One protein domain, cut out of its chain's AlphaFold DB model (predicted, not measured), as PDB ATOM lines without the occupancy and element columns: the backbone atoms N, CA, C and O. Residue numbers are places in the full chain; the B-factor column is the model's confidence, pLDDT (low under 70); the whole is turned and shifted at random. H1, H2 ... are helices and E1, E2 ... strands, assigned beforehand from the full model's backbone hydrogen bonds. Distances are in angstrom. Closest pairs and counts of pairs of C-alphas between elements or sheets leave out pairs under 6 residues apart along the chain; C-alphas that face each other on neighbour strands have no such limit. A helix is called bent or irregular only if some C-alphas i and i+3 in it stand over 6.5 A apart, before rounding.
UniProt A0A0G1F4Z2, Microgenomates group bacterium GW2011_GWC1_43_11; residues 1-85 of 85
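AT A GLANCE: This is residues 1 to 85 of the 85 residues of a protein of Microgenomates group bacterium GW2011_GWC1_43_11 (UniProt A0A0G1F4Z2). A small two-stranded hairpin, E1 and E2, with H1 beside E2, forms one end of an open, arched model. Helix H3 is in the middle, meeting H2 at a steep angle, and H4 and H5 form the other end; the hairpin tip, residues 14 to 19, sticks out. The printed part has 85 residues, with five named helices and two named strands in the order H1 E1 E2 H2 H3 H4 H5; the class is mostly helix and the sheet is antiparallel. It is loose, with a radius of gyration of the C-alphas of 15.0 A and spans of 43 by 33 by 20 A.

IN THESE COORDINATES: E1 is residues 11 to 15, 13.0 A long, and E2 is residues 18 to 22, 12.7 A. H1, residues 2 to 9, begins at C-alpha 2 (282.601, 225.675, 270.677) and is 10.6 A long. H2 is residues 34 to 42, 10.2 A, and is irregular: C-alphas 39 and 42 are 7.5 A apart. H3, residues 45 to 57, is 18.3 A long. H4 is residues 63 to 66, 5.0 A. H5, residues 71 to 80, is 14.5 A long and ends at C-alpha 80 (292.776, 238.966, 254.061).

HOW THE PARTS SIT: The hairpin E1 and E2 is antiparallel at 146 degrees, with N 13 and O 20 within hydrogen-bond range at 2.8 A. The closest C-alphas of H1 and E2, Phe 6 and Trp 21, are 6.0 A apart. H1 and H2 are close but not clearly touching, closest at the C-alphas of Val 4 and Leu 40, 6.7 A. H3 touches H2 with residues 45 to 50 alone, closest at the C-alphas of Arg 38 and Ala 46, 5.3 A, at a steep tilt of 53 degrees, opposite ways. H3 is apart from H4 and H5. H4 and H5 are close but not clearly touching, closest at the C-alphas of Leu 66 and Gln 74, 6.2 A. Every O i to N i+4 pair is within hydrogen-bond range in H1, H3 and H5; H2 has 2 of 5, beside 4 of 6 O i to N i+3 pairs, and H4 is too short for an O i to N i+4 pair.

THE WHOLE: The two C-alphas farthest apart, Asn 17 and Val 85, are 46.1 A apart. The printed part has no cut, and the link E2 to H2, 11 residues, is long. Residues 67 to 73, of which 71 to 73 belong to H5, stand free. The mean pLDDT of the printed part is 92.6, and residues 84 to 85 are under 70.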
ATOM      1  N   MET A   1     279.627 227.446 273.375       73.88
ATOM      2  CA  MET A   1     279.618 227.778 271.931       73.88
ATOM      3  C   MET A   1     280.432 226.762 271.142       73.88
ATOM      4  O   MET A   1     279.842 226.064 270.339       73.88
ATOM      5  N   MET A   2     281.735 226.613 271.413       85.88
ATOM      6  CA  MET A   2     282.601 225.675 270.677       85.88
ATOM      7  C   MET A   2     282.200 224.200 270.845       85.88
ATOM      8  O   MET A   2     282.137 223.478 269.861       85.88
ATOM      9  N   GLN A   3     281.815 223.791 272.059       91.44
ATOM     10  CA  GLN A   3     281.335 222.433 272.349       91.44
ATOM     11  C   GLN A   3     280.210 221.966 271.405       91.44
ATOM     12  O   GLN A   3     280.248 220.845 270.925       91.44
ATOM     13  N   VAL A   4     279.253 222.841 271.075       94.06
ATOM     14  CA  VAL A   4     278.127 222.506 270.182       94.06
ATOM     15  C   VAL A   4     278.600 222.247 268.748       94.06
ATOM     16  O   VAL A   4     278.035 221.408 268.055       94.06
ATOM     17  N   LEU A   5     279.641 222.955 268.295       94.00
ATOM     18  CA  LEU A   5     280.238 222.708 266.982       94.00
ATOM     19  C   LEU A   5     280.946 221.353 266.958       94.00
ATOM     20  O   LEU A   5     280.796 220.611 265.996       94.00
ATOM     21  N   PHE A   6     281.665 221.015 268.026       95.19
ATOM     22  CA  PHE A   6     282.316 219.716 268.155       95.19
ATOM     23  C   PHE A   6     281.325 218.563 268.209       95.19
ATOM     24  O   PHE A   6     281.484 217.598 267.479       95.19
ATOM     25  N   GLU A   7     280.273 218.685 269.009       94.56
ATOM     26  CA  GLU A   7     279.249 217.646 269.113       94.56
ATOM     27  C   GLU A   7     278.491 217.429 267.799       94.56
ATOM     28  O   GLU A   7     278.049 216.314 267.528       94.56
ATOM     29  N   LYS A   8     278.328 218.481 266.982       95.25
ATOM     30  CA  LYS A   8     277.582 218.401 265.720       95.25
ATOM     31  C   LYS A   8     278.442 218.032 264.511       95.25
ATOM     32  O   LYS A   8     277.943 217.352 263.619       95.25
ATOM     33  N   TYR A   9     279.682 218.509 264.452       95.06
ATOM     34  CA  TYR A   9     280.539 218.386 263.266       95.06
ATOM     35  C   TYR A   9     281.882 217.713 263.542       95.06
ATOM     36  O   TYR A   9     282.530 217.259 262.607       95.06
ATOM     37  N   GLY A  10     282.320 217.666 264.798       94.94
ATOM     38  CA  GLY A  10     283.562 217.013 265.185       94.94
ATOM     39  C   GLY A  10     283.470 215.489 265.159       94.94
ATOM     40  O   GLY A  10     282.420 214.895 264.915       94.94
ATOM     41  N   THR A  11     284.597 214.851 265.464       95.69
ATOM     42  CA  THR A  11     284.690 213.388 265.574       95.69
ATOM     43  C   THR A  11     284.830 212.990 267.037       95.69
ATOM     44  O   THR A  11     285.716 213.490 267.727       95.69
ATOM     45  N   LEU A  12     283.967 212.098 267.523       96.69
ATOM     46  CA  LEU A  12     284.064 211.563 268.880       96.69
ATOM     47  C   LEU A  12     285.093 210.432 268.917       96.69
ATOM     48  O   LEU A  12     284.939 209.437 268.213       96.69
ATOM     49  N   LEU A  13     286.100 210.568 269.773       96.38
ATOM     50  CA  LEU A  13     287.109 209.550 270.047       96.38
ATOM     51  C   LEU A  13     287.070 209.127 271.516       96.38
ATOM     52  O   LEU A  13     286.554 209.843 272.379       96.38
ATOM     53  N   GLU A  14     287.653 207.968 271.804       97.75
ATOM     54  CA  GLU A  14     287.825 207.461 273.160       97.75
ATOM     55  C   GLU A  14     289.286 207.081 273.402       97.75
ATOM     56  O   GLU A  14     289.895 206.361 272.612       97.75
ATOM     57  N   PHE A  15     289.852 207.581 274.500       97.12
ATOM     58  CA  PHE A  15     291.205 207.259 274.942       97.12
ATOM     59  C   PHE A  15     291.230 207.186 276.467       97.12
ATOM     60  O   PHE A  15     290.712 208.085 277.126       97.12
ATOM     61  N   ASP A  16     291.810 206.124 277.032       97.25
ATOM     62  CA  ASP A  16     291.853 205.906 278.489       97.25
ATOM     63  C   ASP A  16     290.457 206.010 279.148       97.25
ATOM     64  O   ASP A  16     290.254 206.691 280.153       97.25
ATOM     65  N   ASN A  17     289.450 205.384 278.520       96.88
ATOM     66  CA  ASN A  17     288.034 205.430 278.920       96.88
ATOM     67  C   ASN A  17     287.440 206.853 279.017       96.88
ATOM     68  O   ASN A  17     286.435 207.078 279.698       96.88
ATOM     69  N   LYS A  18     288.055 207.843 278.358       97.62
ATOM     70  CA  LYS A  18     287.567 209.226 278.285       97.62
ATOM     71  C   LYS A  18     287.145 209.553 276.864       97.62
ATOM     72  O   LYS A  18     287.911 209.371 275.919       97.62
ATOM     73  N   LYS A  19     285.935 210.094 276.734       97.19
ATOM     74  CA  LYS A  19     285.391 210.594 275.470       97.19
ATOM     75  C   LYS A  19     285.913 211.997 275.185       97.19
ATOM     76  O   LYS A  19     285.797 212.881 276.033       97.19
ATOM     77  N   LEU A  20     286.460 212.192 273.992       95.69
ATOM     78  CA  LEU A  20     287.055 213.442 273.533       95.69
ATOM     79  C   LEU A  20     286.496 213.787 272.157       95.69
ATOM     80  O   LEU A  20     286.355 212.913 271.309       95.69
ATOM     81  N   TRP A  21     286.204 215.061 271.925       96.81
ATOM     82  CA  TRP A  21     285.845 215.532 270.595       96.81
ATOM     83  C   TRP A  21     287.061 216.104 269.878       96.81
ATOM     84  O   TRP A  21     287.762 216.966 270.413       96.81
ATOM     85  N   CYS A  22     287.273 215.656 268.649       95.38
ATOM     86  CA  CYS A  22     288.228 216.228 267.714       95.38
ATOM     87  C   CYS A  22     287.565 217.287 266.833       95.38
ATOM     88  O   CYS A  22     286.350 217.274 266.612       95.38
ATOM     89  N   PHE A  23     288.390 218.184 266.297       93.56
ATOM     90  CA  PHE A  23     287.978 219.086 265.227       93.56
ATOM     91  C   PHE A  23     287.547 218.296 263.984       93.56
ATOM     92  O   PHE A  23     287.959 217.153 263.786       93.56
ATOM     93  N   TRP A  24     286.701 218.917 263.167       93.44
ATOM     94  CA  TRP A  24     286.439 218.449 261.810       93.44
ATOM     95  C   TRP A  24     287.599 218.821 260.886       93.44
ATOM     96  O   TRP A  24     288.359 219.748 261.174       93.44
ATOM     97  N   GLU A  25     287.706 218.115 259.764       92.06
ATOM     98  CA  GLU A  25     288.708 218.415 258.743       92.06
ATOM     99  C   GLU A  25     288.387 219.742 258.031       92.06
ATOM    100  O   GLU A  25     287.204 220.024 257.794       92.06
ATOM    101  N   PRO A  26     289.392 220.543 257.638       91.69
ATOM    102  CA  PRO A  26     289.167 221.771 256.882       91.69
ATOM    103  C   PRO A  26     288.332 221.528 255.614       91.69
ATOM    104  O   PRO A  26     288.600 220.600 254.850       91.69
ATOM    105  N   GLY A  27     287.302 222.344 255.388       91.75
ATOM    106  CA  GLY A  27     286.394 222.208 254.242       91.75
ATOM    107  C   GLY A  27     285.224 221.238 254.463       91.75
ATOM    108  O   GLY A  27     284.389 221.050 253.570       91.75
ATOM    109  N   SER A  28     285.122 220.611 255.641       93.00
ATOM    110  CA  SER A  28     284.027 219.679 255.959       93.00
ATOM    111  C   SER A  28     282.666 220.363 256.097       93.00
ATOM    112  O   SER A  28     281.633 219.696 256.015       93.00
ATOM    113  N   LEU A  29     282.631 221.684 256.284       94.50
ATOM    114  CA  LEU A  29     281.399 222.463 256.409       94.50
ATOM    115  C   LEU A  29     280.913 223.032 255.067       94.50
ATOM    116  O   LEU A  29     279.920 223.762 255.054       94.50
ATOM    117  N   LYS A  30     281.533 222.677 253.931       91.88
ATOM    118  CA  LYS A  30     281.179 223.194 252.593       91.88
ATOM    119  C   LYS A  30     279.681 223.132 252.257       91.88
ATOM    120  O   LYS A  30     279.147 224.055 251.646       91.88
ATOM    121  N   ASN A  31     279.000 222.069 252.696       92.38
ATOM    122  CA  ASN A  31     277.581 221.815 252.422       92.38
ATOM    123  C   ASN A  31     276.631 222.400 253.484       92.38
ATOM    124  O   ASN A  31     275.420 222.262 253.348       92.38
ATOM    125  N   ILE A  32     277.160 223.008 254.547       94.62
ATOM    126  CA  ILE A  32     276.379 223.557 255.659       94.62
ATOM    127  C   ILE A  32     276.104 225.034 255.398       94.62
ATOM    128  O   ILE A  32     277.017 225.801 255.114       94.62
ATOM    129  N   THR A  33     274.863 225.479 255.525       94.94
ATOM    130  CA  THR A  33     274.518 226.894 255.327       94.94
ATOM    131  C   THR A  33     274.950 227.774 256.507       94.94
ATOM    132  O   THR A  33     275.117 227.315 257.641       94.94
ATOM    133  N   GLU A  34     275.098 229.085 256.274       95.00
ATOM    134  CA  GLU A  34     275.369 230.040 257.361       95.00
ATOM    135  C   GLU A  34     274.250 230.022 258.422       95.00
ATOM    136  O   GLU A  34     274.534 230.109 259.618       95.00
ATOM    137  N   ASP A  35     272.991 229.858 258.008       95.56
ATOM    138  CA  ASP A  35     271.841 229.800 258.916       95.56
ATOM    139  C   ASP A  35     271.853 228.544 259.793       95.56
ATOM    140  O   ASP A  35     271.581 228.622 260.997       95.56
ATOM    141  N   GLU A  36     272.253 227.394 259.243       95.69
ATOM    142  CA  GLU A  36     272.459 226.181 260.033       95.69
ATOM    143  C   GLU A  36     273.547 226.367 261.091       95.69
ATOM    144  O   GLU A  36     273.366 225.924 262.227       95.69
ATOM    145  N   LEU A  37     274.640 227.066 260.771       95.56
ATOM    146  CA  LEU A  37     275.658 227.418 261.765       95.56
ATOM    147  C   LEU A  37     275.104 228.404 262.797       95.56
ATOM    148  O   LEU A  37     275.304 228.229 264.000       95.56
ATOM    149  N   ARG A  38     274.356 229.419 262.356       94.62
ATOM    150  CA  ARG A  38     273.739 230.431 263.225       94.62
ATOM    151  C   ARG A  38     272.766 229.809 264.227       94.62
ATOM    152  O   ARG A  38     272.740 230.243 265.383       94.62
ATOM    153  N   SER A  39     272.055 228.749 263.833       95.31
ATOM    154  CA  SER A  39     271.165 227.970 264.711       95.31
ATOM    155  C   SER A  39     271.888 227.369 265.929       95.31
ATOM    156  O   SER A  39     271.278 227.170 266.980       95.31
ATOM    157  N   LEU A  40     273.212 227.185 265.848       95.06
ATOM    158  CA  LEU A  40     274.069 226.674 266.929       95.06
ATOM    159  C   LEU A  40     274.511 227.750 267.922       95.06
ATOM    160  O   LEU A  40     275.421 227.531 268.726       95.06
ATOM    161  N   LYS A  41     273.875 228.927 267.884       93.94
ATOM    162  CA  LYS A  41     274.143 230.051 268.794       93.94
ATOM    163  C   LYS A  41     275.590 230.559 268.716       93.94
ATOM    164  O   LYS A  41     276.116 231.091 269.691       93.94
ATOM    165  N   VAL A  42     276.228 230.442 267.545       91.50
ATOM    166  CA  VAL A  42     277.540 231.065 267.261       91.50
ATOM    167  C   VAL A  42     277.421 232.542 266.844       91.50
ATOM    168  O   VAL A  42     278.422 233.251 266.713       91.50
ATOM    169  N   GLY A  43     276.187 233.032 266.680       91.62
ATOM    170  CA  GLY A  43     275.876 234.431 266.398       91.62
ATOM    171  C   GLY A  43     276.462 234.909 265.070       91.62
ATOM    172  O   GLY A  43     276.505 234.169 264.092       91.62
ATOM    173  N   TYR A  44     276.949 236.151 265.045       92.12
ATOM    174  CA  TYR A  44     277.530 236.765 263.844       92.12
ATOM    175  C   TYR A  44     278.782 236.037 263.317       92.12
ATOM    176  O   TYR A  44     279.152 236.221 262.162       92.12
ATOM    177  N   ARG A  45     279.419 235.187 264.139       91.44
ATOM    178  CA  ARG A  45     280.603 234.409 263.746       91.44
ATOM    179  C   ARG A  45     280.279 233.268 262.785       91.44
ATOM    180  O   ARG A  45     281.206 232.751 262.176       91.44
ATOM    181  N   ALA A  46     279.002 232.902 262.616       94.50
ATOM    182  CA  ALA A  46     278.573 231.900 261.635       94.50
ATOM    183  C   ALA A  46     279.141 232.207 260.239       94.50
ATOM    184  O   ALA A  46     279.730 231.333 259.609       94.50
ATOM    185  N   LYS A  47     279.068 233.483 259.833       92.75
ATOM    186  CA  LYS A  47     279.620 233.985 258.572       92.75
ATOM    187  C   LYS A  47     281.121 233.725 258.450       92.75
ATOM    188  O   LYS A  47     281.575 233.180 257.452       92.75
ATOM    189  N   SER A  48     281.896 234.095 259.472       92.12
ATOM    190  CA  SER A  48     283.355 233.917 259.466       92.12
ATOM    191  C   SER A  48     283.763 232.444 259.481       92.12
ATOM    192  O   SER A  48     284.706 232.082 258.786       92.12
ATOM    193  N   ILE A  49     283.049 231.594 260.230       93.00
ATOM    194  CA  ILE A  49     283.299 230.144 260.267       93.00
ATOM    195  C   ILE A  49     283.071 229.540 258.879       93.00
ATOM    196  O   ILE A  49     283.969 228.880 258.364       93.00
ATOM    197  N   LYS A  50     281.919 229.822 258.249       94.00
ATOM    198  CA  LYS A  50     281.607 229.306 256.909       94.00
ATOM    199  C   LYS A  50     282.611 229.785 255.866       94.00
ATOM    200  O   LYS A  50     283.173 228.972 255.147       94.00
ATOM    201  N   LYS A  51     282.883 231.093 255.841       92.50
ATOM    202  CA  LYS A  51     283.832 231.705 254.901       92.50
ATOM    203  C   LYS A  51     285.231 231.090 255.016       92.50
ATOM    204  O   LYS A  51     285.864 230.820 254.004       92.50
ATOM    205  N   THR A  52     285.705 230.875 256.244       92.62
ATOM    206  CA  THR A  52     287.029 230.283 256.482       92.62
ATOM    207  C   THR A  52     287.073 228.835 256.003       92.62
ATOM    208  O   THR A  52     288.013 228.462 255.313       92.62
ATOM    209  N   ASP A  53     286.052 228.034 256.320       93.50
ATOM    210  CA  ASP A  53     285.973 226.642 255.864       93.50
ATOM    211  C   ASP A  53     285.929 226.540 254.330       93.50
ATOM    212  O   ASP A  53     286.631 225.715 253.751       93.50
ATOM    213  N   ASP A  54     285.209 227.451 253.666       92.88
ATOM    214  CA  ASP A  54     285.161 227.535 252.202       92.88
ATOM    215  C   ASP A  54     286.517 227.870 251.583       92.88
ATOM    216  O   ASP A  54     286.877 227.319 250.548       92.88
ATOM    217  N   TYR A  55     287.310 228.730 252.221       92.81
ATOM    218  CA  TYR A  55     288.662 229.017 251.748       92.81
ATOM    219  C   TYR A  55     289.583 227.800 251.806       92.81
ATOM    220  O   TYR A  55     290.408 227.632 250.906       92.81
ATOM    221  N   PHE A  56     289.421 226.938 252.811       92.75
ATOM    222  CA  PHE A  56     290.112 225.652 252.845       92.75
ATOM    223  C   PHE A  56     289.562 224.684 251.791       92.75
ATOM    224  O   PHE A  56     290.348 224.051 251.090       92.75
ATOM    225  N   ALA A  57     288.238 224.604 251.622       92.62
ATOM    226  CA  ALA A  57     287.609 223.739 250.621       92.62
ATOM    227  C   ALA A  57     288.011 224.100 249.178       92.62
ATOM    228  O   ALA A  57     288.231 223.209 248.358       92.62
ATOM    229  N   ASP A  58     288.138 225.396 248.887       92.56
ATOM    230  CA  ASP A  58     288.540 225.938 247.585       92.56
ATOM    231  C   ASP A  58     290.068 225.924 247.370       92.56
ATOM    232  O   ASP A  58     290.539 226.292 246.293       92.56
ATOM    233  N   GLY A  59     290.863 225.565 248.387       91.06
ATOM    234  CA  GLY A  59     292.329 225.603 248.323       91.06
ATOM    235  C   GLY A  59     292.918 227.017 248.222       91.06
ATOM    236  O   GLY A  59     294.026 227.189 247.719       91.06
ATOM    237  N   ARG A  60     292.195 228.046 248.686       90.50
ATOM    238  CA  ARG A  60     292.666 229.447 248.676       90.50
ATOM    239  C   ARG A  60     293.713 229.734 249.748       90.50
ATOM    240  O   ARG A  60     294.362 230.772 249.691       90.50
ATOM    241  N   ILE A  61     293.844 228.846 250.730       89.88
ATOM    242  CA  ILE A  61     294.813 228.945 251.821       89.88
ATOM    243  C   ILE A  61     295.550 227.618 251.919       89.88
ATOM    244  O   ILE A  61     294.926 226.570 252.077       89.88
ATOM    245  N   ASP A  62     296.876 227.689 251.910       92.75
ATOM    246  CA  ASP A  62     297.740 226.609 252.367       92.75
ATOM    247  C   ASP A  62     298.378 227.034 253.693       92.75
ATOM    248  O   ASP A  62     299.294 227.858 253.747       92.75
ATOM    249  N   GLU A  63     297.839 226.503 254.787       92.00
ATOM    250  CA  GLU A  63     298.269 226.850 256.139       92.00
ATOM    251  C   GLU A  63     299.704 226.383 256.431       92.00
ATOM    252  O   GLU A  63     300.457 227.083 257.118       92.00
ATOM    253  N   MET A  64     300.122 225.264 255.836       95.12
ATOM    254  CA  MET A  64     301.449 224.692 256.041       95.12
ATOM    255  C   MET A  64     302.521 225.502 255.316       95.12
ATOM    256  O   MET A  64     303.617 225.698 255.853       95.12
ATOM    257  N   GLU A  65     302.217 226.012 254.123       96.44
ATOM    258  CA  GLU A  65     303.103 226.937 253.412       96.44
ATOM    259  C   GLU A  65     303.132 228.321 254.064       96.44
ATOM    260  O   GLU A  65     304.204 228.928 254.174       96.44
ATOM    261  N   LEU A  66     301.993 228.809 254.567       95.81
ATOM    262  CA  LEU A  66     301.918 230.103 255.243       95.81
ATOM    263  C   LEU A  66     302.798 230.144 256.499       95.81
ATOM    264  O   LEU A  66     303.538 231.108 256.713       95.81
ATOM    265  N   ARG A  67     302.815 229.060 257.287       96.69
ATOM    266  CA  ARG A  67     303.668 228.913 258.485       96.69
ATOM    267  C   ARG A  67     305.166 229.084 258.225       96.69
ATOM    268  O   ARG A  67     305.903 229.386 259.161       96.69
ATOM    269  N   LYS A  68     305.622 228.888 256.987       98.19
ATOM    270  CA  LYS A  68     307.037 229.014 256.598       98.19
ATOM    271  C   LYS A  68     307.430 230.441 256.204       98.19
ATOM    272  O   LYS A  68     308.616 230.709 256.030       98.19
ATOM    273  N   LYS A  69     306.456 231.334 256.004       98.00
ATOM    274  CA  LYS A  69     306.692 232.739 255.645       98.00
ATOM    275  C   LYS A  69     307.142 233.554 256.858       98.00
ATOM    276  O   LYS A  69     307.028 233.109 257.999       98.00
ATOM    277  N   ASP A  70     307.664 234.750 256.608       98.38
ATOM    278  CA  ASP A  70     307.968 235.704 257.670       98.38
ATOM    279  C   ASP A  70     306.684 236.246 258.323       98.38
ATOM    280  O   ASP A  70     305.577 236.110 257.796       98.38
ATOM    281  N   ARG A  71     306.845 236.873 259.491       97.69
ATOM    282  CA  ARG A  71     305.738 237.386 260.304       97.69
ATOM    283  C   ARG A  71     304.843 238.367 259.545       97.69
ATOM    284  O   ARG A  71     303.628 238.318 259.731       97.69
ATOM    285  N   ASP A  72     305.424 239.279 258.774       98.12
ATOM    286  CA  ASP A  72     304.660 240.365 258.162       98.12
ATOM    287  C   ASP A  72     303.825 239.819 257.004       98.12
ATOM    288  O   ASP A  72     302.625 240.096 256.939       98.12
ATOM    289  N   THR A  73     304.399 238.916 256.204       97.19
ATOM    290  CA  THR A  73     303.656 238.150 255.192       97.19
ATOM    291  C   THR A  73     302.542 237.306 255.819       97.19
ATOM    292  O   THR A  73     301.407 237.325 255.345       97.19
ATOM    293  N   GLN A  74     302.824 236.579 256.908       96.81
ATOM    294  CA  GLN A  74     301.803 235.791 257.612       96.81
ATOM    295  C   GLN A  74     300.635 236.652 258.083       96.81
ATOM    296  O   GLN A  74     299.477 236.279 257.917       96.81
ATOM    297  N   MET A  75     300.944 237.802 258.677       95.75
ATOM    298  CA  MET A  75     299.941 238.740 259.163       95.75
ATOM    299  C   MET A  75     299.079 239.272 258.017       95.75
ATOM    300  O   MET A  75     297.858 239.272 258.147       95.75
ATOM    301  N   GLU A  76     299.692 239.693 256.909       95.44
ATOM    302  CA  GLU A  76     298.970 240.213 255.745       95.44
ATOM    303  C   GLU A  76     297.991 239.171 255.179       95.44
ATOM    304  O   GLU A  76     296.804 239.454 255.021       95.44
ATOM    305  N   GLU A  77     298.454 237.940 254.951       93.62
ATOM    306  CA  GLU A  77     297.622 236.856 254.413       93.62
ATOM    307  C   GLU A  77     296.493 236.441 255.369       93.62
ATOM    308  O   GLU A  77     295.358 236.224 254.943       93.62
ATOM    309  N   LEU A  78     296.757 236.378 256.679       93.12
ATOM    310  CA  LEU A  78     295.725 236.052 257.671       93.12
ATOM    311  C   LEU A  78     294.667 237.157 257.802       93.12
ATOM    312  O   LEU A  78     293.499 236.860 258.060       93.12
ATOM    313  N   LEU A  79     295.042 238.427 257.619       92.44
ATOM    314  CA  LEU A  79     294.097 239.545 257.661       92.44
ATOM    315  C   LEU A  79     293.141 239.531 256.461       92.44
ATOM    316  O   LEU A  79     291.943 239.754 256.658       92.44
ATOM    317  N   LYS A  80     293.616 239.145 255.267       89.75
ATOM    318  CA  LYS A  80     292.776 238.966 254.061       89.75
ATOM    319  C   LYS A  80     291.608 238.001 254.291       89.75
ATOM    320  O   LYS A  80     290.557 238.122 253.659       89.75
ATOM    321  N   LEU A  81     291.725 237.076 255.249       85.56
ATOM    322  CA  LEU A  81     290.641 236.146 255.589       85.56
ATOM    323  C   LEU A  81     289.395 236.860 256.135       85.56
ATOM    324  O   LEU A  81     288.260 236.419 255.911       85.56
ATOM    325  N   TYR A  82     289.596 237.995 256.802       78.56
ATOM    326  CA  TYR A  82     288.542 238.807 257.407       78.56
ATOM    327  C   TYR A  82     288.014 239.910 256.486       78.56
ATOM    328  O   TYR A  82     286.917 240.419 256.728       78.56
ATOM    329  N   GLU A  83     288.744 240.256 255.428       71.31
ATOM    330  CA  GLU A  83     288.370 241.339 254.521       71.31
ATOM    331  C   GLU A  83     287.156 240.961 253.643       71.31
ATOM    332  O   GLU A  83     286.951 239.784 253.318       71.31
ATOM    333  N   PRO A  84     286.280 241.920 253.292       59.34
ATOM    334  CA  PRO A  84     285.243 241.693 252.289       59.34
ATOM    335  C   PRO A  84     285.893 241.422 250.923       59.34
ATOM    336  O   PRO A  84     286.840 242.113 250.561       59.34
ATOM    337  N   VAL A  85     285.380 240.429 250.187       55.97
ATOM    338  CA  VAL A  85     285.701 240.223 248.760       55.97
ATOM    339  C   VAL A  85     284.870 241.187 247.925       55.97
ATOM    340  O   VAL A  85     283.668 241.317 248.258       55.97
TER     341      VAL A  85